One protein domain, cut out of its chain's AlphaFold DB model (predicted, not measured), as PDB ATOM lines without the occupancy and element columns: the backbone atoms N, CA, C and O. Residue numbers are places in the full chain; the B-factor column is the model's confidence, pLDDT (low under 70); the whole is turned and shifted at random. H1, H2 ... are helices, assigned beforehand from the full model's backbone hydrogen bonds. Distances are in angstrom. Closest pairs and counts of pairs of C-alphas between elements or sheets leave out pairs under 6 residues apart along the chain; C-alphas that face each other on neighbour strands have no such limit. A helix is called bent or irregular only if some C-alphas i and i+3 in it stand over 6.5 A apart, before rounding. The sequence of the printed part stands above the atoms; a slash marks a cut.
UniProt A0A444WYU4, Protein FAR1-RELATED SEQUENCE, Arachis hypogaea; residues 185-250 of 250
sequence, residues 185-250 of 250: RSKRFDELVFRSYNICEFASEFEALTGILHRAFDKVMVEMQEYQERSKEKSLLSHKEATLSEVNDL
ATOM      1  N   ARG A 185      43.257 -18.238  36.919       55.00
ATOM      2  CA  ARG A 185      42.061 -18.504  37.720       55.00
ATOM      3  C   ARG A 185      40.784 -17.882  37.140       55.00
ATOM      4  O   ARG A 185      39.773 -18.572  37.117       55.00
ATOM      5  N   SER A 186      40.838 -16.636  36.675       52.38
ATOM      6  CA  SER A 186      39.695 -15.909  36.109       52.38
ATOM      7  C   SER A 186      39.195 -16.576  34.824       52.38
ATOM      8  O   SER A 186      38.028 -16.939  34.737       52.38
ATOM      9  N   LYS A 187      40.107 -16.935  33.905       68.94
ATOM     10  CA  LYS A 187      39.740 -17.669  32.675       68.94
ATOM     11  C   LYS A 187      39.046 -19.007  32.962       68.94
ATOM     12  O   LYS A 187      38.074 -19.355  32.298       68.94
ATOM     13  N   ARG A 188      39.535 -19.757  33.962       70.75
ATOM     14  CA  ARG A 188      38.911 -21.022  34.391       70.75
ATOM     15  C   ARG A 188      37.525 -20.803  34.996       70.75
ATOM     16  O   ARG A 188      36.644 -21.629  34.797       70.75
ATOM     17  N   PHE A 189      37.343 -19.719  35.744       56.88
ATOM     18  CA  PHE A 189      36.060 -19.378  36.344       56.88
ATOM     19  C   PHE A 189      35.025 -18.998  35.279       56.88
ATOM     20  O   PHE A 189      33.942 -19.578  35.263       56.88
ATOM     21  N   ASP A 190      35.386 -18.124  34.338       61.03
ATOM     22  CA  ASP A 190      34.497 -17.680  33.258       61.03
ATOM     23  C   ASP A 190      34.010 -18.851  32.392       61.03
ATOM     24  O   ASP A 190      32.830 -18.945  32.049       61.03
ATOM     25  N   GLU A 191      34.902 -19.797  32.077       74.06
ATOM     26  CA  GLU A 191      34.545 -21.000  31.325       74.06
ATOM     27  C   GLU A 191      33.554 -21.897  32.088       74.06
ATOM     28  O   GLU A 191      32.608 -22.425  31.496       74.06
ATOM     29  N   LEU A 192      33.742 -22.056  33.404       71.31
ATOM     30  CA  LEU A 192      32.834 -22.832  34.249       71.31
ATOM     31  C   LEU A 192      31.454 -22.176  34.350       71.31
ATOM     32  O   LEU A 192      30.453 -22.882  34.240       71.31
ATOM     33  N   VAL A 193      31.394 -20.848  34.498       67.50
ATOM     34  CA  VAL A 193      30.137 -20.082  34.535       67.50
ATOM     35  C   VAL A 193      29.386 -20.197  33.211       67.50
ATOM     36  O   VAL A 193      28.183 -20.450  33.200       67.50
ATOM     37  N   PHE A 194      30.084 -20.081  32.081       71.56
ATOM     38  CA  PHE A 194      29.458 -20.228  30.768       71.56
ATOM     39  C   PHE A 194      28.857 -21.627  30.568       71.56
ATOM     40  O   PHE A 194      27.740 -21.772  30.067       71.56
ATOM     41  N   ARG A 195      29.583 -22.677  30.971       67.50
ATOM     42  CA  ARG A 195      29.106 -24.061  30.845       67.50
ATOM     43  C   ARG A 195      27.957 -24.367  31.806       67.50
ATOM     44  O   ARG A 195      27.024 -25.057  31.404       67.50
ATOM     45  N   SER A 196      28.006 -23.863  33.039       71.31
ATOM     46  CA  SER A 196      26.946 -24.081  34.026       71.31
ATOM     47  C   SER A 196      25.668 -23.331  33.666       71.31
ATOM     48  O   SER A 196      24.589 -23.893  33.832       71.31
ATOM     49  N   TYR A 197      25.775 -22.127  33.095       68.94
ATOM     50  CA  TYR A 197      24.625 -21.331  32.667       68.94
ATOM     51  C   TYR A 197      23.709 -22.110  31.716       68.94
ATOM     52  O   TYR A 197      22.517 -22.213  31.980       68.94
ATOM     53  N   ASN A 198      24.265 -22.739  30.674       68.19
ATOM     54  CA  ASN A 198      23.469 -23.508  29.705       68.19
ATOM     55  C   ASN A 198      22.754 -24.712  30.355       68.19
ATOM     56  O   ASN A 198      21.643 -25.067  29.971       68.19
ATOM     57  N   ILE A 199      23.391 -25.346  31.346       72.62
ATOM     58  CA  ILE A 199      22.816 -26.481  32.082       72.62
ATOM     59  C   ILE A 199      21.695 -25.999  33.009       72.62
ATOM     60  O   ILE A 199      20.647 -26.637  33.086       72.62
ATOM     61  N   CYS A 200      21.898 -24.868  33.688       71.25
ATOM     62  CA  CYS A 200      20.899 -24.244  34.550       71.25
ATOM     63  C   CYS A 200      19.689 -23.744  33.751       71.25
ATOM     64  O   CYS A 200      18.563 -23.968  34.183       71.25
ATOM     65  N   GLU A 201      19.909 -23.122  32.590       67.44
ATOM     66  CA  GLU A 201      18.847 -22.672  31.681       67.44
ATOM     67  C   GLU A 201      17.954 -23.853  31.284       67.44
ATOM     68  O   GLU A 201      16.755 -23.824  31.545       67.44
ATOM     69  N   PHE A 202      18.549 -24.946  30.800       73.75
ATOM     70  CA  PHE A 202      17.809 -26.151  30.421       73.75
ATOM     71  C   PHE A 202      17.100 -26.828  31.604       73.75
ATOM     72  O   PHE A 202      15.935 -27.211  31.512       73.75
ATOM     73  N   ALA A 203      17.780 -26.979  32.743       68.25
ATOM     74  CA  ALA A 203      17.186 -27.629  33.908       68.25
ATOM     75  C   ALA A 203      16.047 -26.802  34.525       68.25
ATOM     76  O   ALA A 203      15.135 -27.387  35.102       68.25
ATOM     77  N   SER A 204      16.076 -25.469  34.393       69.75
ATOM     78  CA  SER A 204      15.049 -24.569  34.934       69.75
ATOM     79  C   SER A 204      13.682 -24.705  34.259       69.75
ATOM     80  O   SER A 204      12.675 -24.303  34.839       69.75
ATOM     81  N   GLU A 205      13.628 -25.324  33.078       74.00
ATOM     82  CA  GLU A 205      12.381 -25.591  32.358       74.00
ATOM     83  C   GLU A 205      11.530 -26.682  33.030       74.00
ATOM     84  O   GLU A 205      10.315 -26.730  32.827       74.00
ATOM     85  N   PHE A 206      12.136 -27.548  33.855       75.50
ATOM     86  CA  PHE A 206      11.457 -28.697  34.456       75.50
ATOM     87  C   PHE A 206      11.838 -28.890  35.929       75.50
ATOM     88  O   PHE A 206      12.983 -29.186  36.262       75.50
ATOM     89  N   GLU A 207      10.846 -28.860  36.820       72.19
ATOM     90  CA  GLU A 207      11.034 -29.040  38.272       72.19
ATOM     91  C   GLU A 207      11.706 -30.378  38.646       72.19
ATOM     92  O   GLU A 207      12.484 -30.471  39.594       72.19
ATOM     93  N   ALA A 208      11.477 -31.433  37.861       80.25
ATOM     94  CA  ALA A 208      12.158 -32.710  38.062       80.25
ATOM     95  C   ALA A 208      13.671 -32.636  37.759       80.25
ATOM     96  O   ALA A 208      14.464 -33.328  38.403       80.25
ATOM     97  N   LEU A 209      14.081 -31.801  36.797       72.94
ATOM     98  CA  LEU A 209      15.480 -31.633  36.397       72.94
ATOM     99  C   LEU A 209      16.236 -30.697  37.339       72.94
ATOM    100  O   LEU A 209      17.400 -30.970  37.633       72.94
ATOM    101  N   THR A 210      15.587 -29.664  37.882       77.12
ATOM    102  CA  THR A 210      16.204 -28.792  38.897       77.12
ATOM    103  C   THR A 210      16.628 -29.597  40.126       77.12
ATOM    104  O   THR A 210      17.763 -29.470  40.584       77.12
ATOM    105  N   GLY A 211      15.780 -30.514  40.605       79.06
ATOM    106  CA  GLY A 211      16.111 -31.396  41.727       79.06
ATOM    107  C   GLY A 211      17.277 -32.355  41.445       79.06
ATOM    108  O   GLY A 211      18.055 -32.669  42.347       79.06
ATOM    109  N   ILE A 212      17.434 -32.817  40.200       87.62
ATOM    110  CA  ILE A 212      18.587 -33.636  39.784       87.62
ATOM    111  C   ILE A 212      19.857 -32.783  39.736       87.62
ATOM    112  O   ILE A 212      20.898 -33.217  40.234       87.62
ATOM    113  N   LEU A 213      19.764 -31.572  39.186       87.38
ATOM    114  CA  LEU A 213      20.891 -30.656  39.061       87.38
ATOM    115  C   LEU A 213      21.411 -30.198  40.431       87.38
ATOM    116  O   LEU A 213      22.618 -30.229  40.652       87.38
ATOM    117  N   HIS A 214      20.521 -29.871  41.373       82.94
ATOM    118  CA  HIS A 214      20.904 -29.530  42.747       82.94
ATOM    119  C   HIS A 214      21.703 -30.653  43.414       82.94
ATOM    120  O   HIS A 214      22.816 -30.419  43.879       82.94
ATOM    121  N   ARG A 215      21.207 -31.898  43.362       87.94
ATOM    122  CA  ARG A 215      21.929 -33.058  43.917       87.94
ATOM    123  C   ARG A 215      23.288 -33.285  43.251       87.94
ATOM    124  O   ARG A 215      24.234 -33.703  43.914       87.94
ATOM    125  N   ALA A 216      23.385 -33.045  41.945       89.81
ATOM    126  CA  ALA A 216      24.642 -33.169  41.217       89.81
ATOM    127  C   ALA A 216      25.654 -32.096  41.646       89.81
ATOM    128  O   ALA A 216      26.817 -32.424  41.874       89.81
ATOM    129  N   PHE A 217      25.219 -30.843  41.811       85.75
ATOM    130  CA  PHE A 217      26.078 -29.771  42.313       85.75
ATOM    131  C   PHE A 217      26.545 -30.025  43.744       85.75
ATOM    132  O   PHE A 217      27.740 -29.895  44.000       85.75
ATOM    133  N   ASP A 218      25.663 -30.476  44.636       86.44
ATOM    134  CA  ASP A 218      26.045 -30.825  46.008       86.44
ATOM    135  C   ASP A 218      27.124 -31.917  46.026       86.44
ATOM    136  O   ASP A 218      28.128 -31.799  46.728       86.44
ATOM    137  N   LYS A 219      26.975 -32.950  45.188       90.94
ATOM    138  CA  LYS A 219      27.968 -34.024  45.069       90.94
ATOM    139  C   LYS A 219      29.320 -33.517  44.558       90.94
ATOM    140  O   LYS A 219      30.352 -33.853  45.134       90.94
ATOM    141  N   VAL A 220      29.320 -32.692  43.510       88.38
ATOM    142  CA  VAL A 220      30.550 -32.095  42.959       88.38
ATOM    143  C   VAL A 220      31.241 -31.206  43.996       88.38
ATOM    144  O   VAL A 220      32.465 -31.236  44.114       88.38
ATOM    145  N   MET A 221      30.474 -30.447  44.781       82.06
ATOM    146  CA  MET A 221      31.017 -29.596  45.841       82.06
ATOM    147  C   MET A 221      31.718 -30.407  46.934       82.06
ATOM    148  O   MET A 221      32.810 -30.022  47.358       82.06
ATOM    149  N   VAL A 222      31.144 -31.540  47.346       88.31
ATOM    150  CA  VAL A 222      31.779 -32.456  48.311       88.31
ATOM    151  C   VAL A 222      33.085 -33.025  47.748       88.31
ATOM    152  O   VAL A 222      34.122 -32.933  48.402       88.31
ATOM    153  N   GLU A 223      33.084 -33.520  46.507       91.00
ATOM    154  CA  GLU A 223      34.292 -34.061  45.863       91.00
ATOM    155  C   GLU A 223      35.423 -33.015  45.765       91.00
ATOM    156  O   GLU A 223      36.598 -33.321  46.004       91.00
ATOM    157  N   MET A 224      35.081 -31.757  45.466       88.06
ATOM    158  CA  MET A 224      36.040 -30.648  45.426       88.06
ATOM    159  C   MET A 224      36.625 -30.318  46.807       88.06
ATOM    160  O   MET A 224      37.823 -30.035  46.908       88.06
ATOM    161  N   GLN A 225      35.813 -30.361  47.866       82.75
ATOM    162  CA  GLN A 225      36.265 -30.132  49.244       82.75
ATOM    163  C   GLN A 225      37.202 -31.249  49.717       82.75
ATOM    164  O   GLN A 225      38.298 -30.963  50.199       82.75
ATOM    165  N   GLU A 226      36.851 -32.512  49.466       88.25
ATOM    166  CA  GLU A 226      37.709 -33.659  49.788       88.25
ATOM    167  C   GLU A 226      39.055 -33.618  49.050       88.25
ATOM    168  O   GLU A 226      40.084 -34.068  49.565       88.25
ATOM    169  N   TYR A 227      39.075 -33.123  47.808       84.69
ATOM    170  CA  TYR A 227      40.320 -32.926  47.068       84.69
ATOM    171  C   TYR A 227      41.196 -31.850  47.724       84.69
ATOM    172  O   TYR A 227      42.407 -32.039  47.872       84.69
ATOM    173  N   GLN A 228      40.597 -30.737  48.160       75.62
ATOM    174  CA  GLN A 228      41.321 -29.675  48.854       75.62
ATOM    175  C   GLN A 228      41.904 -30.151  50.188       75.62
ATOM    176  O   GLN A 228      43.064 -29.853  50.475       75.62
ATOM    177  N   GLU A 229      41.154 -30.914  50.978       79.25
ATOM    178  CA  GLU A 229      41.637 -31.476  52.245       79.25
ATOM    179  C   GLU A 229      42.802 -32.448  52.025       79.25
ATOM    180  O   GLU A 229      43.870 -32.266  52.614       79.25
ATOM    181  N   ARG A 230      42.672 -33.376  51.065       81.06
ATOM    182  CA  ARG A 230      43.759 -34.293  50.678       81.06
ATOM    183  C   ARG A 230      45.003 -33.568  50.166       81.06
ATOM    184  O   ARG A 230      46.119 -34.040  50.376       81.06
ATOM    185  N   SER A 231      44.846 -32.435  49.480       71.19
ATOM    186  CA  SER A 231      45.987 -31.638  49.006       71.19
ATOM    187  C   SER A 231      46.751 -30.960  50.153       71.19
ATOM    188  O   SER A 231      47.980 -30.915  50.122       71.19
ATOM    189  N   LYS A 232      46.042 -30.509  51.197       74.06
ATOM    190  CA  LYS A 232      46.628 -29.884  52.396       74.06
ATOM    191  C   LYS A 232      47.294 -30.911  53.312       74.06
ATOM    192  O   LYS A 232      48.358 -30.649  53.866       74.06
ATOM    193  N   GLU A 233      46.705 -32.095  53.442       69.50
ATOM    194  CA  GLU A 233      47.280 -33.192  54.226       69.50
ATOM    195  C   GLU A 233      48.619 -33.661  53.632       69.50
ATOM    196  O   GLU A 233      49.611 -33.799  54.350       69.50
ATOM    197  N   LYS A 234      48.695 -33.776  52.298       67.75
ATOM    198  CA  LYS A 234      49.932 -34.116  51.575       67.75
ATOM    199  C   LYS A 234      51.034 -33.063  51.731       67.75
ATOM    200  O   LYS A 234      52.197 -33.437  51.863       67.75
ATOM    201  N   SER A 235      50.699 -31.768  51.758       59.28
ATOM    202  CA  SER A 235      51.707 -30.719  51.982       59.28
ATOM    203  C   SER A 235      52.254 -30.724  53.412       59.28
ATOM    204  O   SER A 235      53.432 -30.447  53.619       59.28
ATOM    205  N   LEU A 236      51.422 -31.065  54.403       60.19
ATOM    206  CA  LEU A 236      51.832 -31.152  55.810       60.19
ATOM    207  C   LEU A 236      52.705 -32.386  56.096       60.19
ATOM    208  O   LEU A 236      53.636 -32.294  56.895       60.19
ATOM    209  N   LEU A 237      52.438 -33.515  55.433       58.66
ATOM    210  CA  LEU A 237      53.274 -34.722  55.490       58.66
ATOM    211  C   LEU A 237      54.663 -34.482  54.881       58.66
ATOM    212  O   LEU A 237      55.663 -34.764  55.536       58.66
ATOM    213  N   SER A 238      54.728 -33.851  53.704       58.34
ATOM    214  CA  SER A 238      55.996 -33.482  53.055       58.34
ATOM    215  C   SER A 238      56.848 -32.532  53.909       58.34
ATOM    216  O   SER A 238      58.069 -32.673  53.959       58.34
ATOM    217  N   HIS A 239      56.219 -31.596  54.629       54.06
ATOM    218  CA  HIS A 239      56.939 -30.673  55.506       54.06
ATOM    219  C   HIS A 239      57.477 -31.367  56.768       54.06
ATOM    220  O   HIS A 239      58.578 -31.052  57.220       54.06
ATOM    221  N   LYS A 240      56.739 -32.330  57.340       56.03
ATOM    222  CA  LYS A 240      57.195 -33.120  58.499       56.03
ATOM    223  C   LYS A 240      58.328 -34.087  58.142       56.03
ATOM    224  O   LYS A 240      59.253 -34.222  58.935       56.03
ATOM    225  N   GLU A 241      58.287 -34.708  56.964       55.38
ATOM    226  CA  GLU A 241      59.362 -35.586  56.475       55.38
ATOM    227  C   GLU A 241      60.672 -34.816  56.246       55.38
ATOM    228  O   GLU A 241      61.723 -35.286  56.672       55.38
ATOM    229  N   ALA A 242      60.605 -33.596  55.696       57.06
ATOM    230  CA  ALA A 242      61.772 -32.719  55.543       57.06
ATOM    231  C   ALA A 242      62.372 -32.266  56.889       57.06
ATOM    232  O   ALA A 242      63.583 -32.130  57.022       57.06
ATOM    233  N   THR A 243      61.533 -32.081  57.916       55.78
ATOM    234  CA  THR A 243      62.005 -31.676  59.254       55.78
ATOM    235  C   THR A 243      62.631 -32.854  60.018       55.78
ATOM    236  O   THR A 243      63.541 -32.663  60.815       55.78
ATOM    237  N   LEU A 244      62.167 -34.090  59.786       53.88
ATOM    238  CA  LEU A 244      62.727 -35.296  60.412       53.88
ATOM    239  C   LEU A 244      64.038 -35.760  59.761       53.88
ATOM    240  O   LEU A 244      64.867 -36.343  60.456       53.88
ATOM    241  N   SER A 245      64.259 -35.481  58.470       54.84
ATOM    242  CA  SER A 245      65.559 -35.736  57.833       54.84
ATOM    243  C   SER A 245      66.664 -34.810  58.348       54.84
ATOM    244  O   SER A 245      67.797 -35.248  58.454       54.84
ATOM    245  N   GLU A 246      66.343 -33.572  58.737       54.44
ATOM    246  CA  GLU A 246      67.332 -32.619  59.277       54.44
ATOM    247  C   GLU A 246      67.765 -32.931  60.721       54.44
ATOM    248  O   GLU A 246      68.847 -32.528  61.141       54.44
ATOM    249  N   VAL A 247      66.953 -33.663  61.493       56.94
ATOM    250  CA  VAL A 247      67.268 -34.031  62.890       56.94
ATOM    251  C   VAL A 247      68.120 -35.304  62.984       56.94
ATOM    252  O   VAL A 247      68.809 -35.493  63.980       56.94
ATOM    253  N   ASN A 248      68.108 -36.163  61.962       52.62
ATOM    254  CA  ASN A 248      68.907 -37.397  61.937       52.62
ATOM    255  C   ASN A 248      70.342 -37.211  61.401       52.62
ATOM    256  O   ASN A 248      71.108 -38.172  61.429       52.62
ATOM    257  N   ASP A 249      70.701 -36.004  60.948       51.97
ATOM    258  CA  ASP A 249      72.030 -35.655  60.418       51.97
ATOM    259  C   ASP A 249      72.894 -34.828  61.414       51.97
ATOM    260  O   ASP A 249      73.893 -34.220  61.018       51.97
ATOM    261  N   LEU A 250      72.539 -34.818  62.709       48.09
ATOM    262  CA  LEU A 250      73.309 -34.241  63.833       48.09
ATOM    263  C   LEU A 250      73.667 -35.312  64.870       48.09
ATOM    264  O   LEU A 250      74.808 -35.254  65.387       48.09
TER     265      LEU A 250
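This is residues 185 to 250 of the 250 residues of the protein "Protein FAR1-RELATED SEQUENCE" of Arachis hypogaea (UniProt A0A444WYU4). A long straight helix, H2, and a shorter one, H1, meet near their ends at a tight turn and open from there as a narrow V with unequal arms. The far part of each arm sticks out, residues 185 to 198 of H1 and residues 215 to 250, of which 215 to 247 belong to H2. The printed part has 66 residues with two named helices, H1 then H2, and no named strand; the class is all helix. It is extended, with a radius of gyration of the C-alphas of 20.5 A and spans of 69 by 25 by 7 A.

H1 covers residues 185 to 204, from C-alpha 185 at (42.061, -18.504, 37.720) to C-alpha 204 at (15.049, -24.569, 34.934), 27.8 A. H2 covers residues 207 to 247, 61.6 A from first to last C-alpha, and ends with C-alpha 247 at (67.268, -34.031, 62.890). Neither helix is bent.

H1 and H2 form a helical hairpin, joined by a tight link of 2 residues. They touch with residues 200 to 204 of H1 and residues 209 to 213 of H2 alone. Their closest C-alphas, those of Ala 203 and Leu 209, are 5.0 A apart. The two run opposite ways at a shallow tilt of 26 degrees, with centres 21.7 A apart. Of the O i to N i+4 pairs, 14 of 16 in H1 and 34 of 37 in H2 are within hydrogen-bond range.

The outline is a rod. The two C-alphas farthest apart, those of Glu 205 and Leu 250, are separated by 69.1 A. The printed part has no cut and ends at residue 250, the chain's last residue. Its mean pLDDT is 70.9, and 30 residues are under 70, among them residues 185 to 187 and 233 to 250.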